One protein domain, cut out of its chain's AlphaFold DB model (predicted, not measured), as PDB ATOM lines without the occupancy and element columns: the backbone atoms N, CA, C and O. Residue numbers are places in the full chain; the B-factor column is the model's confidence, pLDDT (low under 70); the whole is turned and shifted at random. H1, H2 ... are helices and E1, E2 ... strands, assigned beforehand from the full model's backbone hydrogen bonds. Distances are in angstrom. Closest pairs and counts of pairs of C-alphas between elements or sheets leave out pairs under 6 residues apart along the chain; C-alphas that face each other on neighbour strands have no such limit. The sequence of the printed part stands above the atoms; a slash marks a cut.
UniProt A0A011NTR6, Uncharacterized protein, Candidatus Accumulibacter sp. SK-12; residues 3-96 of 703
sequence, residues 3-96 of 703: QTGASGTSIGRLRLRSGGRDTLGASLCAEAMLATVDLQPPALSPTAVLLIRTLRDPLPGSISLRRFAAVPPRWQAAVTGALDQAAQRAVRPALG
ATOM      1  N   GLN A   3      42.869  19.767 127.361       29.83
ATOM      2  CA  GLN A   3      44.265  20.191 127.391       29.83
ATOM      3  C   GLN A   3      44.831  19.725 128.731       29.83
ATOM      4  O   GLN A   3      44.437  20.221 129.783       29.83
ATOM      5  N   THR A   4      45.703  18.724 128.685       32.00
ATOM      6  CA  THR A   4      46.524  18.303 129.824       32.00
ATOM      7  C   THR A   4      47.780  19.177 129.872       32.00
ATOM      8  O   THR A   4      48.289  19.577 128.827       32.00
ATOM      9  N   GLY A   5      48.208  19.555 131.079       28.17
ATOM     10  CA  GLY A   5      49.188  20.624 131.297       28.17
ATOM     11  C   GLY A   5      50.622  20.312 130.852       28.17
ATOM     12  O   GLY A   5      50.933  19.190 130.466       28.17
ATOM     13  N   ALA A   6      51.477  21.338 130.953       31.75
ATOM     14  CA  ALA A   6      52.913  21.371 130.635       31.75
ATOM     15  C   ALA A   6      53.302  21.046 129.175       31.75
ATOM     16  O   ALA A   6      53.898  21.880 128.499       31.75
ATOM     17  N   SER A   7      52.946  19.867 128.677       50.03
ATOM     18  CA  SER A   7      53.681  19.153 127.620       50.03
ATOM     19  C   SER A   7      53.070  19.299 126.215       50.03
ATOM     20  O   SER A   7      53.150  18.373 125.408       50.03
ATOM     21  N   GLY A   8      52.321  20.381 125.948       65.12
ATOM     22  CA  GLY A   8      51.631  20.660 124.666       65.12
ATOM     23  C   GLY A   8      50.595  19.618 124.188       65.12
ATOM     24  O   GLY A   8      49.945  19.798 123.158       65.12
ATOM     25  N   THR A   9      50.430  18.522 124.926       75.38
ATOM     26  CA  THR A   9      49.823  17.276 124.455       75.38
ATOM     27  C   THR A   9      48.318  17.255 124.719       75.38
ATOM     28  O   THR A   9      47.870  17.458 125.849       75.38
ATOM     29  N   SER A  10      47.518  16.943 123.691       79.38
ATOM     30  CA  SER A  10      46.063  16.788 123.822       79.38
ATOM     31  C   SER A  10      45.595  15.400 123.389       79.38
ATOM     32  O   SER A  10      45.854  14.946 122.276       79.38
ATOM     33  N   ILE A  11      44.862  14.730 124.280       83.12
ATOM     34  CA  ILE A  11      44.341  13.377 124.067       83.12
ATOM     35  C   ILE A  11      42.852  13.474 123.717       83.12
ATOM     36  O   ILE A  11      42.011  13.796 124.555       83.12
ATOM     37  N   GLY A  12      42.507  13.176 122.460       79.25
ATOM     38  CA  GLY A  12      41.124  13.264 121.971       79.25
ATOM     39  C   GLY A  12      40.167  12.217 122.564       79.25
ATOM     40  O   GLY A  12      38.968  12.473 122.676       79.25
ATOM     41  N   ARG A  13      40.678  11.036 122.946       84.88
ATOM     42  CA  ARG A  13      39.909   9.964 123.603       84.88
ATOM     43  C   ARG A  13      40.828   8.996 124.348       84.88
ATOM     44  O   ARG A  13      41.524   8.205 123.719       84.88
ATOM     45  N   LEU A  14      40.741   8.983 125.675       84.31
ATOM     46  CA  LEU A  14      41.347   7.948 126.513       84.31
ATOM     47  C   LEU A  14      40.404   6.731 126.639       84.31
ATOM     48  O   LEU A  14      39.181   6.869 126.580       84.31
ATOM     49  N   ARG A  15      40.959   5.524 126.798       85.94
ATOM     50  CA  ARG A  15      40.207   4.285 127.078       85.94
ATOM     51  C   ARG A  15      40.896   3.508 128.193       85.94
ATOM     52  O   ARG A  15      41.878   2.815 127.950       85.94
ATOM     53  N   LEU A  16      40.363   3.624 129.404       82.06
ATOM     54  CA  LEU A  16      40.879   2.943 130.590       82.06
ATOM     55  C   LEU A  16      40.233   1.562 130.768       82.06
ATOM     56  O   LEU A  16      39.085   1.339 130.382       82.06
ATOM     57  N   ARG A  17      40.968   0.645 131.400       80.62
ATOM     58  CA  ARG A  17      40.448  -0.600 131.977       80.62
ATOM     59  C   ARG A  17      40.896  -0.647 133.435       80.62
ATOM     60  O   ARG A  17      42.088  -0.760 133.694       80.62
ATOM     61  N   SER A  18      39.959  -0.539 134.371       75.00
ATOM     62  CA  SER A  18      40.216  -0.603 135.813       75.00
ATOM     63  C   SER A  18      39.380  -1.710 136.462       75.00
ATOM     64  O   SER A  18      38.306  -2.058 135.979       75.00
ATOM     65  N   GLY A  19      39.877  -2.273 137.568       69.75
ATOM     66  CA  GLY A  19      39.143  -3.258 138.376       69.75
ATOM     67  C   GLY A  19      38.221  -2.649 139.443       69.75
ATOM     68  O   GLY A  19      37.675  -3.382 140.261       69.75
ATOM     69  N   GLY A  20      38.090  -1.318 139.491       68.69
ATOM     70  CA  GLY A  20      37.285  -0.599 140.482       68.69
ATOM     71  C   GLY A  20      35.907  -0.210 139.947       68.69
ATOM     72  O   GLY A  20      35.753   0.044 138.756       68.69
ATOM     73  N   ARG A  21      34.907  -0.124 140.835       60.56
ATOM     74  CA  ARG A  21      33.543   0.321 140.478       60.56
ATOM     75  C   ARG A  21      33.422   1.836 140.267       60.56
ATOM     76  O   ARG A  21      32.483   2.268 139.609       60.56
ATOM     77  N   ASP A  22      34.346   2.627 140.809       79.75
ATOM     78  CA  ASP A  22      34.397   4.075 140.589       79.75
ATOM     79  C   ASP A  22      35.085   4.395 139.252       79.75
ATOM     80  O   ASP A  22      36.311   4.364 139.126       79.75
ATOM     81  N   THR A  23      34.272   4.682 138.238       79.94
ATOM     82  CA  THR A  23      34.727   5.074 136.901       79.94
ATOM     83  C   THR A  23      35.104   6.553 136.815       79.94
ATOM     84  O   THR A  23      35.992   6.905 136.036       79.94
ATOM     85  N   LEU A  24      34.477   7.419 137.620       81.44
ATOM     86  CA  LEU A  24      34.691   8.865 137.582       81.44
ATOM     87  C   LEU A  24      36.004   9.241 138.276       81.44
ATOM     88  O   LEU A  24      36.826   9.946 137.691       81.44
ATOM     89  N   GLY A  25      36.252   8.708 139.475       80.38
ATOM     90  CA  GLY A  25      37.521   8.876 140.180       80.38
ATOM     91  C   GLY A  25      38.697   8.280 139.407       80.38
ATOM     92  O   GLY A  25      39.765   8.890 139.369       80.38
ATOM     93  N   ALA A  26      38.498   7.154 138.711       80.00
ATOM     94  CA  ALA A  26      39.506   6.586 137.814       80.00
ATOM     95  C   ALA A  26      39.827   7.508 136.619       80.00
ATOM     96  O   ALA A  26      40.999   7.650 136.271       80.00
ATOM     97  N   SER A  27      38.818   8.161 136.024       81.69
ATOM     98  CA  SER A  27      39.017   9.135 134.939       81.69
ATOM     99  C   SER A  27      39.763  10.379 135.424       81.69
ATOM    100  O   SER A  27      40.786  10.738 134.850       81.69
ATOM    101  N   LEU A  28      39.319  10.981 136.534       82.00
ATOM    102  CA  LEU A  28      39.944  12.176 137.111       82.00
ATOM    103  C   LEU A  28      41.385  11.917 137.577       82.00
ATOM    104  O   LEU A  28      42.249  12.774 137.402       82.00
ATOM    105  N   CYS A  29      41.679  10.732 138.129       82.31
ATOM    106  CA  CYS A  29      43.055  10.361 138.466       82.31
ATOM    107  C   CYS A  29      43.924  10.186 137.211       82.31
ATOM    108  O   CYS A  29      45.084  10.581 137.237       82.31
ATOM    109  N   ALA A  30      43.388   9.638 136.113       80.88
ATOM    110  CA  ALA A  30      44.135   9.506 134.863       80.88
ATOM    111  C   ALA A  30      44.405  10.865 134.192       80.88
ATOM    112  O   ALA A  30      45.513  11.091 133.715       80.88
ATOM    113  N   GLU A  31      43.436  11.782 134.191       81.50
ATOM    114  CA  GLU A  31      43.609  13.148 133.671       81.50
ATOM    115  C   GLU A  31      44.634  13.939 134.495       81.50
ATOM    116  O   GLU A  31      45.559  14.517 133.926       81.50
ATOM    117  N   ALA A  32      44.538  13.899 135.830       79.75
ATOM    118  CA  ALA A  32      45.510  14.534 136.721       79.75
ATOM    119  C   ALA A  32      46.916  13.917 136.599       79.75
ATOM    120  O   ALA A  32      47.913  14.633 136.680       79.75
ATOM    121  N   MET A  33      47.009  12.603 136.359       81.94
ATOM    122  CA  MET A  33      48.281  11.937 136.082       81.94
ATOM    123  C   MET A  33      48.874  12.434 134.759       81.94
ATOM    124  O   MET A  33      49.999  12.917 134.735       81.94
ATOM    125  N   LEU A  34      48.115  12.379 133.663       79.94
ATOM    126  CA  LEU A  34      48.588  12.773 132.331       79.94
ATOM    127  C   LEU A  34      48.919  14.274 132.235       79.94
ATOM    128  O   LEU A  34      49.786  14.646 131.455       79.94
ATOM    129  N   ALA A  35      48.305  15.123 133.064       76.81
ATOM    130  CA  ALA A  35      48.645  16.542 133.193       76.81
ATOM    131  C   ALA A  35      49.979  16.836 133.914       76.81
ATOM    132  O   ALA A  35      50.377  17.998 133.969       76.81
ATOM    133  N   THR A  36      50.646  15.827 134.487       75.31
ATOM    134  CA  THR A  36      51.933  15.976 135.200       75.31
ATOM    135  C   THR A  36      53.084  15.190 134.559       75.31
ATOM    136  O   THR A  36      54.184  15.165 135.107       75.31
ATOM    137  N   VAL A  37      52.857  14.564 133.399       76.81
ATOM    138  CA  VAL A  37      53.871  13.788 132.669       76.81
ATOM    139  C   VAL A  37      54.381  14.573 131.468       76.81
ATOM    140  O   VAL A  37      53.600  14.990 130.611       76.81
ATOM    141  N   ASP A  38      55.703  14.697 131.357       74.88
ATOM    142  CA  ASP A  38      56.311  15.072 130.086       74.88
ATOM    143  C   ASP A  38      56.275  13.884 129.112       74.88
ATOM    144  O   ASP A  38      56.755  12.786 129.414       74.88
ATOM    145  N   LEU A  39      55.647  14.119 127.962       77.44
ATOM    146  CA  LEU A  39      55.454  13.171 126.867       77.44
ATOM    147  C   LEU A  39      56.149  13.645 125.579       77.44
ATOM    148  O   LEU A  39      55.969  13.015 124.537       77.44
ATOM    149  N   GLN A  40      56.934  14.726 125.637       73.12
ATOM    150  CA  GLN A  40      57.716  15.239 124.515       73.12
ATOM    151  C   GLN A  40      58.710  14.160 124.030       73.12
ATOM    152  O   GLN A  40      59.549  13.703 124.813       73.12
ATOM    153  N   PRO A  41      58.647  13.710 122.761       74.00
ATOM    154  CA  PRO A  41      59.602  12.732 122.242       74.00
ATOM    155  C   PRO A  41      60.939  13.430 121.947       74.00
ATOM    156  O   PRO A  41      60.942  14.399 121.183       74.00
ATOM    157  N   PRO A  42      62.078  12.983 122.509       68.62
ATOM    158  CA  PRO A  42      63.355  13.699 122.417       68.62
ATOM    159  C   PRO A  42      63.929  13.756 120.994       68.62
ATOM    160  O   PRO A  42      64.815  14.563 120.730       68.62
ATOM    161  N   ALA A  43      63.436  12.925 120.067       70.00
ATOM    162  CA  ALA A  43      63.806  12.980 118.653       70.00
ATOM    163  C   ALA A  43      62.956  13.966 117.815       70.00
ATOM    164  O   ALA A  43      63.150  14.047 116.600       70.00
ATOM    165  N   LEU A  44      62.000  14.689 118.417       74.25
ATOM    166  CA  LEU A  44      61.159  15.677 117.733       74.25
ATOM    167  C   LEU A  44      61.488  17.116 118.143       74.25
ATOM    168  O   LEU A  44      61.567  17.448 119.323       74.25
ATOM    169  N   SER A  45      61.576  17.992 117.137       72.75
ATOM    170  CA  SER A  45      61.674  19.442 117.336       72.75
ATOM    171  C   SER A  45      60.477  19.973 118.147       72.75
ATOM    172  O   SER A  45      59.347  19.543 117.888       72.75
ATOM    173  N   PRO A  46      60.668  20.947 119.062       70.88
ATOM    174  CA  PRO A  46      59.589  21.546 119.852       70.88
ATOM    175  C   PRO A  46      58.419  22.151 119.056       70.88
ATOM    176  O   PRO A  46      57.352  22.362 119.628       70.88
ATOM    177  N   THR A  47      58.576  22.437 117.756       75.25
ATOM    178  CA  THR A  47      57.477  22.926 116.897       75.25
ATOM    179  C   THR A  47      56.652  21.826 116.239       75.25
ATOM    180  O   THR A  47      55.576  22.115 115.709       75.25
ATOM    181  N   ALA A  48      57.153  20.590 116.210       82.00
ATOM    182  CA  ALA A  48      56.616  19.536 115.365       82.00
ATOM    183  C   ALA A  48      55.266  19.014 115.877       82.00
ATOM    184  O   ALA A  48      55.125  18.608 117.030       82.00
ATOM    185  N   VAL A  49      54.264  18.968 114.996       86.38
ATOM    186  CA  VAL A  49      52.924  18.482 115.342       86.38
ATOM    187  C   VAL A  49      52.793  17.022 114.917       86.38
ATOM    188  O   VAL A  49      52.493  16.720 113.761       86.38
ATOM    189  N   LEU A  50      53.012  16.107 115.864       89.06
ATOM    190  CA  LEU A  50      52.757  14.678 115.683       89.06
ATOM    191  C   LEU A  50      51.301  14.340 116.038       89.06
ATOM    192  O   LEU A  50      50.859  14.532 117.168       89.06
ATOM    193  N   LEU A  51      50.565  13.772 115.085       90.69
ATOM    194  CA  LEU A  51      49.205  13.275 115.273       90.69
ATOM    195  C   LEU A  51      49.206  11.748 115.188       90.69
ATOM    196  O   LEU A  51      49.435  11.180 114.120       90.69
ATOM    197  N   ILE A  52      48.910  11.079 116.303       90.62
ATOM    198  CA  ILE A  52      48.818   9.614 116.383       90.62
ATOM    199  C   ILE A  52      47.344   9.202 116.427       90.62
ATOM    200  O   ILE A  52      46.577   9.673 117.266       90.62
ATOM    201  N   ARG A  53      46.948   8.292 115.533       90.69
ATOM    202  CA  ARG A  53      45.572   7.799 115.397       90.69
ATOM    203  C   ARG A  53      45.158   6.930 116.577       90.69
ATOM    204  O   ARG A  53      44.078   7.110 117.138       90.69
ATOM    205  N   THR A  54      46.012   5.970 116.936       89.50
ATOM    206  CA  THR A  54      45.859   5.130 118.123       89.50
ATOM    207  C   THR A  54      47.217   4.860 118.766       89.50
ATOM    208  O   THR A  54      48.133   4.362 118.120       89.50
ATOM    209  N   LEU A  55      47.338   5.157 120.061       89.25
ATOM    210  CA  LEU A  55      48.441   4.687 120.898       89.25
ATOM    211  C   LEU A  55      47.886   3.633 121.861       89.25
ATOM    212  O   LEU A  55      46.809   3.811 122.437       89.25
ATOM    213  N   ARG A  56      48.597   2.515 122.013       89.62
ATOM    214  CA  ARG A  56      48.308   1.502 123.038       89.62
ATOM    215  C   ARG A  56      49.253   1.722 124.211       89.62
ATOM    216  O   ARG A  56      50.394   2.105 123.991       89.62
ATOM    217  N   ASP A  57      48.784   1.444 125.425       87.25
ATOM    218  CA  ASP A  57      49.640   1.416 126.615       87.25
ATOM    219  C   ASP A  57      50.792   0.411 126.391       87.25
ATOM    220  O   ASP A  57      50.509  -0.777 126.188       87.25
ATOM    221  N   PRO A  58      52.063   0.856 126.359       87.88
ATOM    222  CA  PRO A  58      53.202  -0.008 126.068       87.88
ATOM    223  C   PRO A  58      53.631  -0.846 127.278       87.88
ATOM    224  O   PRO A  58      54.374  -1.811 127.105       87.88
ATOM    225  N   LEU A  59      53.158  -0.521 128.490       87.56
ATOM    226  CA  LEU A  59      53.447  -1.286 129.704       87.56
ATOM    227  C   LEU A  59      52.168  -1.486 130.555       87.56
ATOM    228  O   LEU A  59      52.069  -0.938 131.662       87.56
ATOM    229  N   PRO A  60      51.185  -2.273 130.059       84.25
ATOM    230  CA  PRO A  60      49.869  -2.410 130.679       84.25
ATOM    231  C   PRO A  60      49.901  -2.829 132.148       84.25
ATOM    232  O   PRO A  60      50.603  -3.760 132.534       84.25
ATOM    233  N   GLY A  61      49.083  -2.163 132.966       81.81
ATOM    234  CA  GLY A  61      48.917  -2.488 134.388       81.81
ATOM    235  C   GLY A  61      50.025  -1.968 135.311       81.81
ATOM    236  O   GLY A  61      49.950  -2.197 136.515       81.81
ATOM    237  N   SER A  62      51.020  -1.244 134.788       82.50
ATOM    238  CA  SER A  62      52.039  -0.571 135.611       82.50
ATOM    239  C   SER A  62      51.537   0.720 136.279       82.50
ATOM    240  O   SER A  62      52.042   1.101 137.334       82.50
ATOM    241  N   ILE A  63      50.522   1.376 135.703       82.19
ATOM    242  CA  ILE A  63      49.882   2.580 136.250       82.19
ATOM    243  C   ILE A  63      48.970   2.218 137.434       82.19
ATOM    244  O   ILE A  63      48.111   1.343 137.317       82.19
ATOM    245  N   SER A  64      49.064   2.964 138.540       78.88
ATOM    246  CA  SER A  64      48.087   2.897 139.634       78.88
ATOM    247  C   SER A  64      47.147   4.104 139.598       78.88
ATOM    248  O   SER A  64      47.562   5.220 139.886       78.88
ATOM    249  N   LEU A  65      45.862   3.896 139.292       78.69
ATOM    250  CA  LEU A  65      44.839   4.957 139.296       78.69
ATOM    251  C   LEU A  65      44.335   5.268 140.721       78.69
ATOM    252  O   LEU A  65      43.138   5.213 141.003       78.69
ATOM    253  N   ARG A  66      45.260   5.552 141.643       75.00
ATOM    254  CA  ARG A  66      44.973   6.048 142.999       75.00
ATOM    255  C   ARG A  66      45.283   7.545 143.067       75.00
ATOM    256  O   ARG A  66      46.213   8.010 142.411       75.00
ATOM    257  N   ARG A  67      44.554   8.297 143.902       68.75
ATOM    258  CA  ARG A  67      44.897   9.701 144.200       68.75
ATOM    259  C   ARG A  67      46.356   9.799 144.659       68.75
ATOM    260  O   ARG A  67      46.775   9.023 145.513       68.75
ATOM    261  N   PHE A  68      47.083  10.767 144.101       68.06
ATOM    262  CA  PHE A  68      48.500  11.041 144.380       68.06
ATOM    263  C   PHE A  68      49.475   9.883 144.077       68.06
ATOM    264  O   PHE A  68      50.596   9.879 144.578       68.06
ATOM    265  N   ALA A  69      49.088   8.906 143.247       73.50
ATOM    266  CA  ALA A  69      50.036   7.928 142.725       73.50
ATOM    267  C   ALA A  69      51.026   8.601 141.758       73.50
ATOM    268  O   ALA A  69      50.619   9.215 140.773       73.50
ATOM    269  N   ALA A  70      52.325   8.462 142.030       77.00
ATOM    270  CA  ALA A  70      53.374   8.915 141.124       77.00
ATOM    271  C   ALA A  70      53.437   8.039 139.862       77.00
ATOM    272  O   ALA A  70      53.190   6.829 139.913       77.00
ATOM    273  N   VAL A  71      53.810   8.643 138.735       80.56
ATOM    274  CA  VAL A  71      53.965   7.928 137.462       80.56
ATOM    275  C   VAL A  71      55.225   7.060 137.506       80.56
ATOM    276  O   VAL A  71      56.291   7.573 137.850       80.56
ATOM    277  N   PRO A  72      55.164   5.760 137.157       85.12
ATOM    278  CA  PRO A  72      56.360   4.929 137.104       85.12
ATOM    279  C   PRO A  72      57.313   5.436 136.004       85.12
ATOM    280  O   PRO A  72      56.908   5.446 134.838       85.12
ATOM    281  N   PRO A  73      58.592   5.754 136.291       85.50
ATOM    282  CA  PRO A  73      59.524   6.232 135.260       85.50
ATOM    283  C   PRO A  73      59.718   5.235 134.106       85.50
ATOM    284  O   PRO A  73      59.904   5.625 132.958       85.50
ATOM    285  N   ARG A  74      59.592   3.929 134.389       89.06
ATOM    286  CA  ARG A  74      59.592   2.862 133.371       89.06
ATOM    287  C   ARG A  74      58.373   2.895 132.445       89.06
ATOM    288  O   ARG A  74      58.500   2.489 131.298       89.06
ATOM    289  N   TRP A  75      57.216   3.356 132.924       89.50
ATOM    290  CA  TRP A  75      56.042   3.559 132.074       89.50
ATOM    291  C   TRP A  75      56.229   4.796 131.196       89.50
ATOM    292  O   TRP A  75      56.060   4.696 129.987       89.50
ATOM    293  N   GLN A  76      56.670   5.920 131.778       87.75
ATOM    294  CA  GLN A  76      56.939   7.148 131.023       87.75
ATOM    295  C   GLN A  76      57.951   6.892 129.896       87.75
ATOM    296  O   GLN A  76      57.627   7.127 128.738       87.75
ATOM    297  N   ALA A  77      59.107   6.291 130.198       86.69
ATOM    298  CA  ALA A  77      60.113   5.952 129.188       86.69
ATOM    299  C   ALA A  77      59.589   4.992 128.097       86.69
ATOM    300  O   ALA A  77      59.948   5.131 126.928       86.69
ATOM    301  N   ALA A  78      58.714   4.042 128.451       88.88
ATOM    302  CA  ALA A  78      58.076   3.154 127.478       88.88
ATOM    303  C   ALA A  78      57.071   3.895 126.576       88.88
ATOM    304  O   ALA A  78      56.956   3.559 125.398       88.88
ATOM    305  N   VAL A  79      56.366   4.907 127.098       88.38
ATOM    306  CA  VAL A  79      55.485   5.778 126.306       88.38
ATOM    307  C   VAL A  79      56.300   6.694 125.403       88.38
ATOM    308  O   VAL A  79      56.050   6.687 124.203       88.38
ATOM    309  N   THR A  80      57.311   7.399 125.917       87.00
ATOM    310  CA  THR A  80      58.203   8.249 125.109       87.00
ATOM    311  C   THR A  80      58.822   7.455 123.953       87.00
ATOM    312  O   THR A  80      58.650   7.832 122.799       87.00
ATOM    313  N   GLY A  81      59.386   6.270 124.219       88.06
ATOM    314  CA  GLY A  81      59.936   5.403 123.167       88.06
ATOM    315  C   GLY A  81      58.896   4.828 122.187       88.06
ATOM    316  O   GLY A  81      59.243   4.465 121.061       88.06
ATOM    317  N   ALA A  82      57.616   4.751 122.570       89.44
ATOM    318  CA  ALA A  82      56.523   4.415 121.654       89.44
ATOM    319  C   ALA A  82      56.091   5.622 120.797       89.44
ATOM    320  O   ALA A  82      55.712   5.438 119.638       89.44
ATOM    321  N   LEU A  83      56.188   6.842 121.334       89.31
ATOM    322  CA  LEU A  83      55.973   8.090 120.600       89.31
ATOM    323  C   LEU A  83      57.112   8.355 119.602       89.31
ATOM    324  O   LEU A  83      56.819   8.672 118.452       89.31
ATOM    325  N   ASP A  84      58.377   8.120 119.970       87.56
ATOM    326  CA  ASP A  84      59.523   8.170 119.046       87.56
ATOM    327  C   ASP A  84      59.344   7.183 117.878       87.56
ATOM    328  O   ASP A  84      59.515   7.542 116.713       87.56
ATOM    329  N   GLN A  85      58.915   5.945 118.153       88.62
ATOM    330  CA  GLN A  85      58.605   4.966 117.100       88.62
ATOM    331  C   GLN A  85      57.416   5.373 116.219       88.62
ATOM    332  O   GLN A  85      57.373   4.998 115.045       88.62
ATOM    333  N   ALA A  86      56.439   6.106 116.761       89.44
ATOM    334  CA  ALA A  86      55.346   6.661 115.973       89.44
ATOM    335  C   ALA A  86      55.835   7.825 115.097       89.44
ATOM    336  O   ALA A  86      55.483   7.870 113.923       89.44
ATOM    337  N   ALA A  87      56.700   8.699 115.623       86.88
ATOM    338  CA  ALA A  87      57.328   9.802 114.897       86.88
ATOM    339  C   ALA A  87      58.195   9.309 113.726       86.88
ATOM    340  O   ALA A  87      58.035   9.780 112.602       86.88
ATOM    341  N   GLN A  88      59.042   8.301 113.956       86.25
ATOM    342  CA  GLN A  88      59.890   7.676 112.928       86.25
ATOM    343  C   GLN A  88      59.091   6.995 111.802       86.25
ATOM    344  O   GLN A  88      59.610   6.810 110.703       86.25
ATOM    345  N   ARG A  89      57.836   6.605 112.064       88.69
ATOM    346  CA  ARG A  89      56.922   5.977 111.091       88.69
ATOM    347  C   ARG A  89      55.849   6.940 110.568       88.69
ATOM    348  O   ARG A  89      54.973   6.511 109.816       88.69
ATOM    349  N   ALA A  90      55.871   8.206 110.980       89.94
ATOM    350  CA  ALA A  90      54.839   9.168 110.631       89.94
ATOM    351  C   ALA A  90      55.018   9.683 109.201       89.94
ATOM    352  O   ALA A  90      56.106  10.089 108.795       89.94
ATOM    353  N   VAL A  91      53.924   9.716 108.441       91.62
ATOM    354  CA  VAL A  91      53.938  10.266 107.080       91.62
ATOM    355  C   VAL A  91      53.778  11.784 107.159       91.62
ATOM    356  O   VAL A  91      52.872  12.272 107.838       91.62
ATOM    357  N   ARG A  92      54.632  12.538 106.458       89.44
ATOM    358  CA  ARG A  92      54.485  13.995 106.320       89.44
ATOM    359  C   ARG A  92      53.623  14.319 105.094       89.44
ATOM    360  O   ARG A  92      54.069  14.008 103.990       89.44
ATOM    361  N   PRO A  93      52.438  14.954 105.226       87.38
ATOM    362  CA  PRO A  93      51.580  15.271 104.073       87.38
ATOM    363  C   PRO A  93      52.258  16.230 103.083       87.38
ATOM    364  O   PRO A  93      52.029  16.165 101.882       87.38
ATOM    365  N   ALA A  94      53.153  17.059 103.615       83.50
ATOM    366  CA  ALA A  94      54.122  17.890 102.918       83.50
ATOM    367  C   ALA A  94      54.925  17.203 101.805       83.50
ATOM    368  O   ALA A  94      55.280  17.845 100.824       83.50
ATOM    369  N   LEU A  95      55.264  15.924 101.989       82.12
ATOM    370  CA  LEU A  95      56.210  15.198 101.138       82.12
ATOM    371  C   LEU A  95      55.511  14.201 100.200       82.12
ATOM    372  O   LEU A  95      56.179  13.443  99.502       82.12
ATOM    373  N   GLY A  96      54.173  14.180 100.184       80.62
ATOM    374  CA  GLY A  96      53.391  13.344  99.277       80.62
ATOM    375  C   GLY A  96      52.057  12.860  99.848       80.62
ATOM    376  O   GLY A  96      51.646  13.182 100.964       80.62
TER     377      GLY A  96
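This is residues 3 to 96 of the 703 residues of an uncharacterized protein of Candidatus Accumulibacter sp. SK-12 (UniProt A0A011NTR6). Little regular structure is present: long loops make up most of a rod, with H1 toward one end and the longer H2 running lengthwise. The short strand E1 lies near the last residues of H2. The 94 printed residues hold H1, E1 and H2 in that order, mostly helix, though named elements take only 32 residues. The whole is only just compact, close to loose, with a radius of gyration of the C-alphas of 14.3 A and spans of 48 by 22 by 22 A.

After residues 3 to 22, H1, residues 23 to 34, begins at C-alpha 23 (34.727, 5.074, 136.901) and measures 16.5 A. E1 is residues 49 to 52. H2, residues 73 to 88, measures 22.4 A and ends at C-alpha 88 (59.890, 7.676, 112.928).

H1 is apart from E1 and H2. E1 pairs with no named strand; its closest C-alpha pair with H2, Leu 50 and Ala 87, is 6.7 A apart. Every O i to N i+4 pair in H1 and H2 is within hydrogen-bond range.

The farthest C-alphas, of Arg 21 and Leu 95, are 47.8 A apart. The printed part has no cut; both links are long. pLDDT is under 70 at residues 3 to 8, 19 to 21, 42 and 67 to 68.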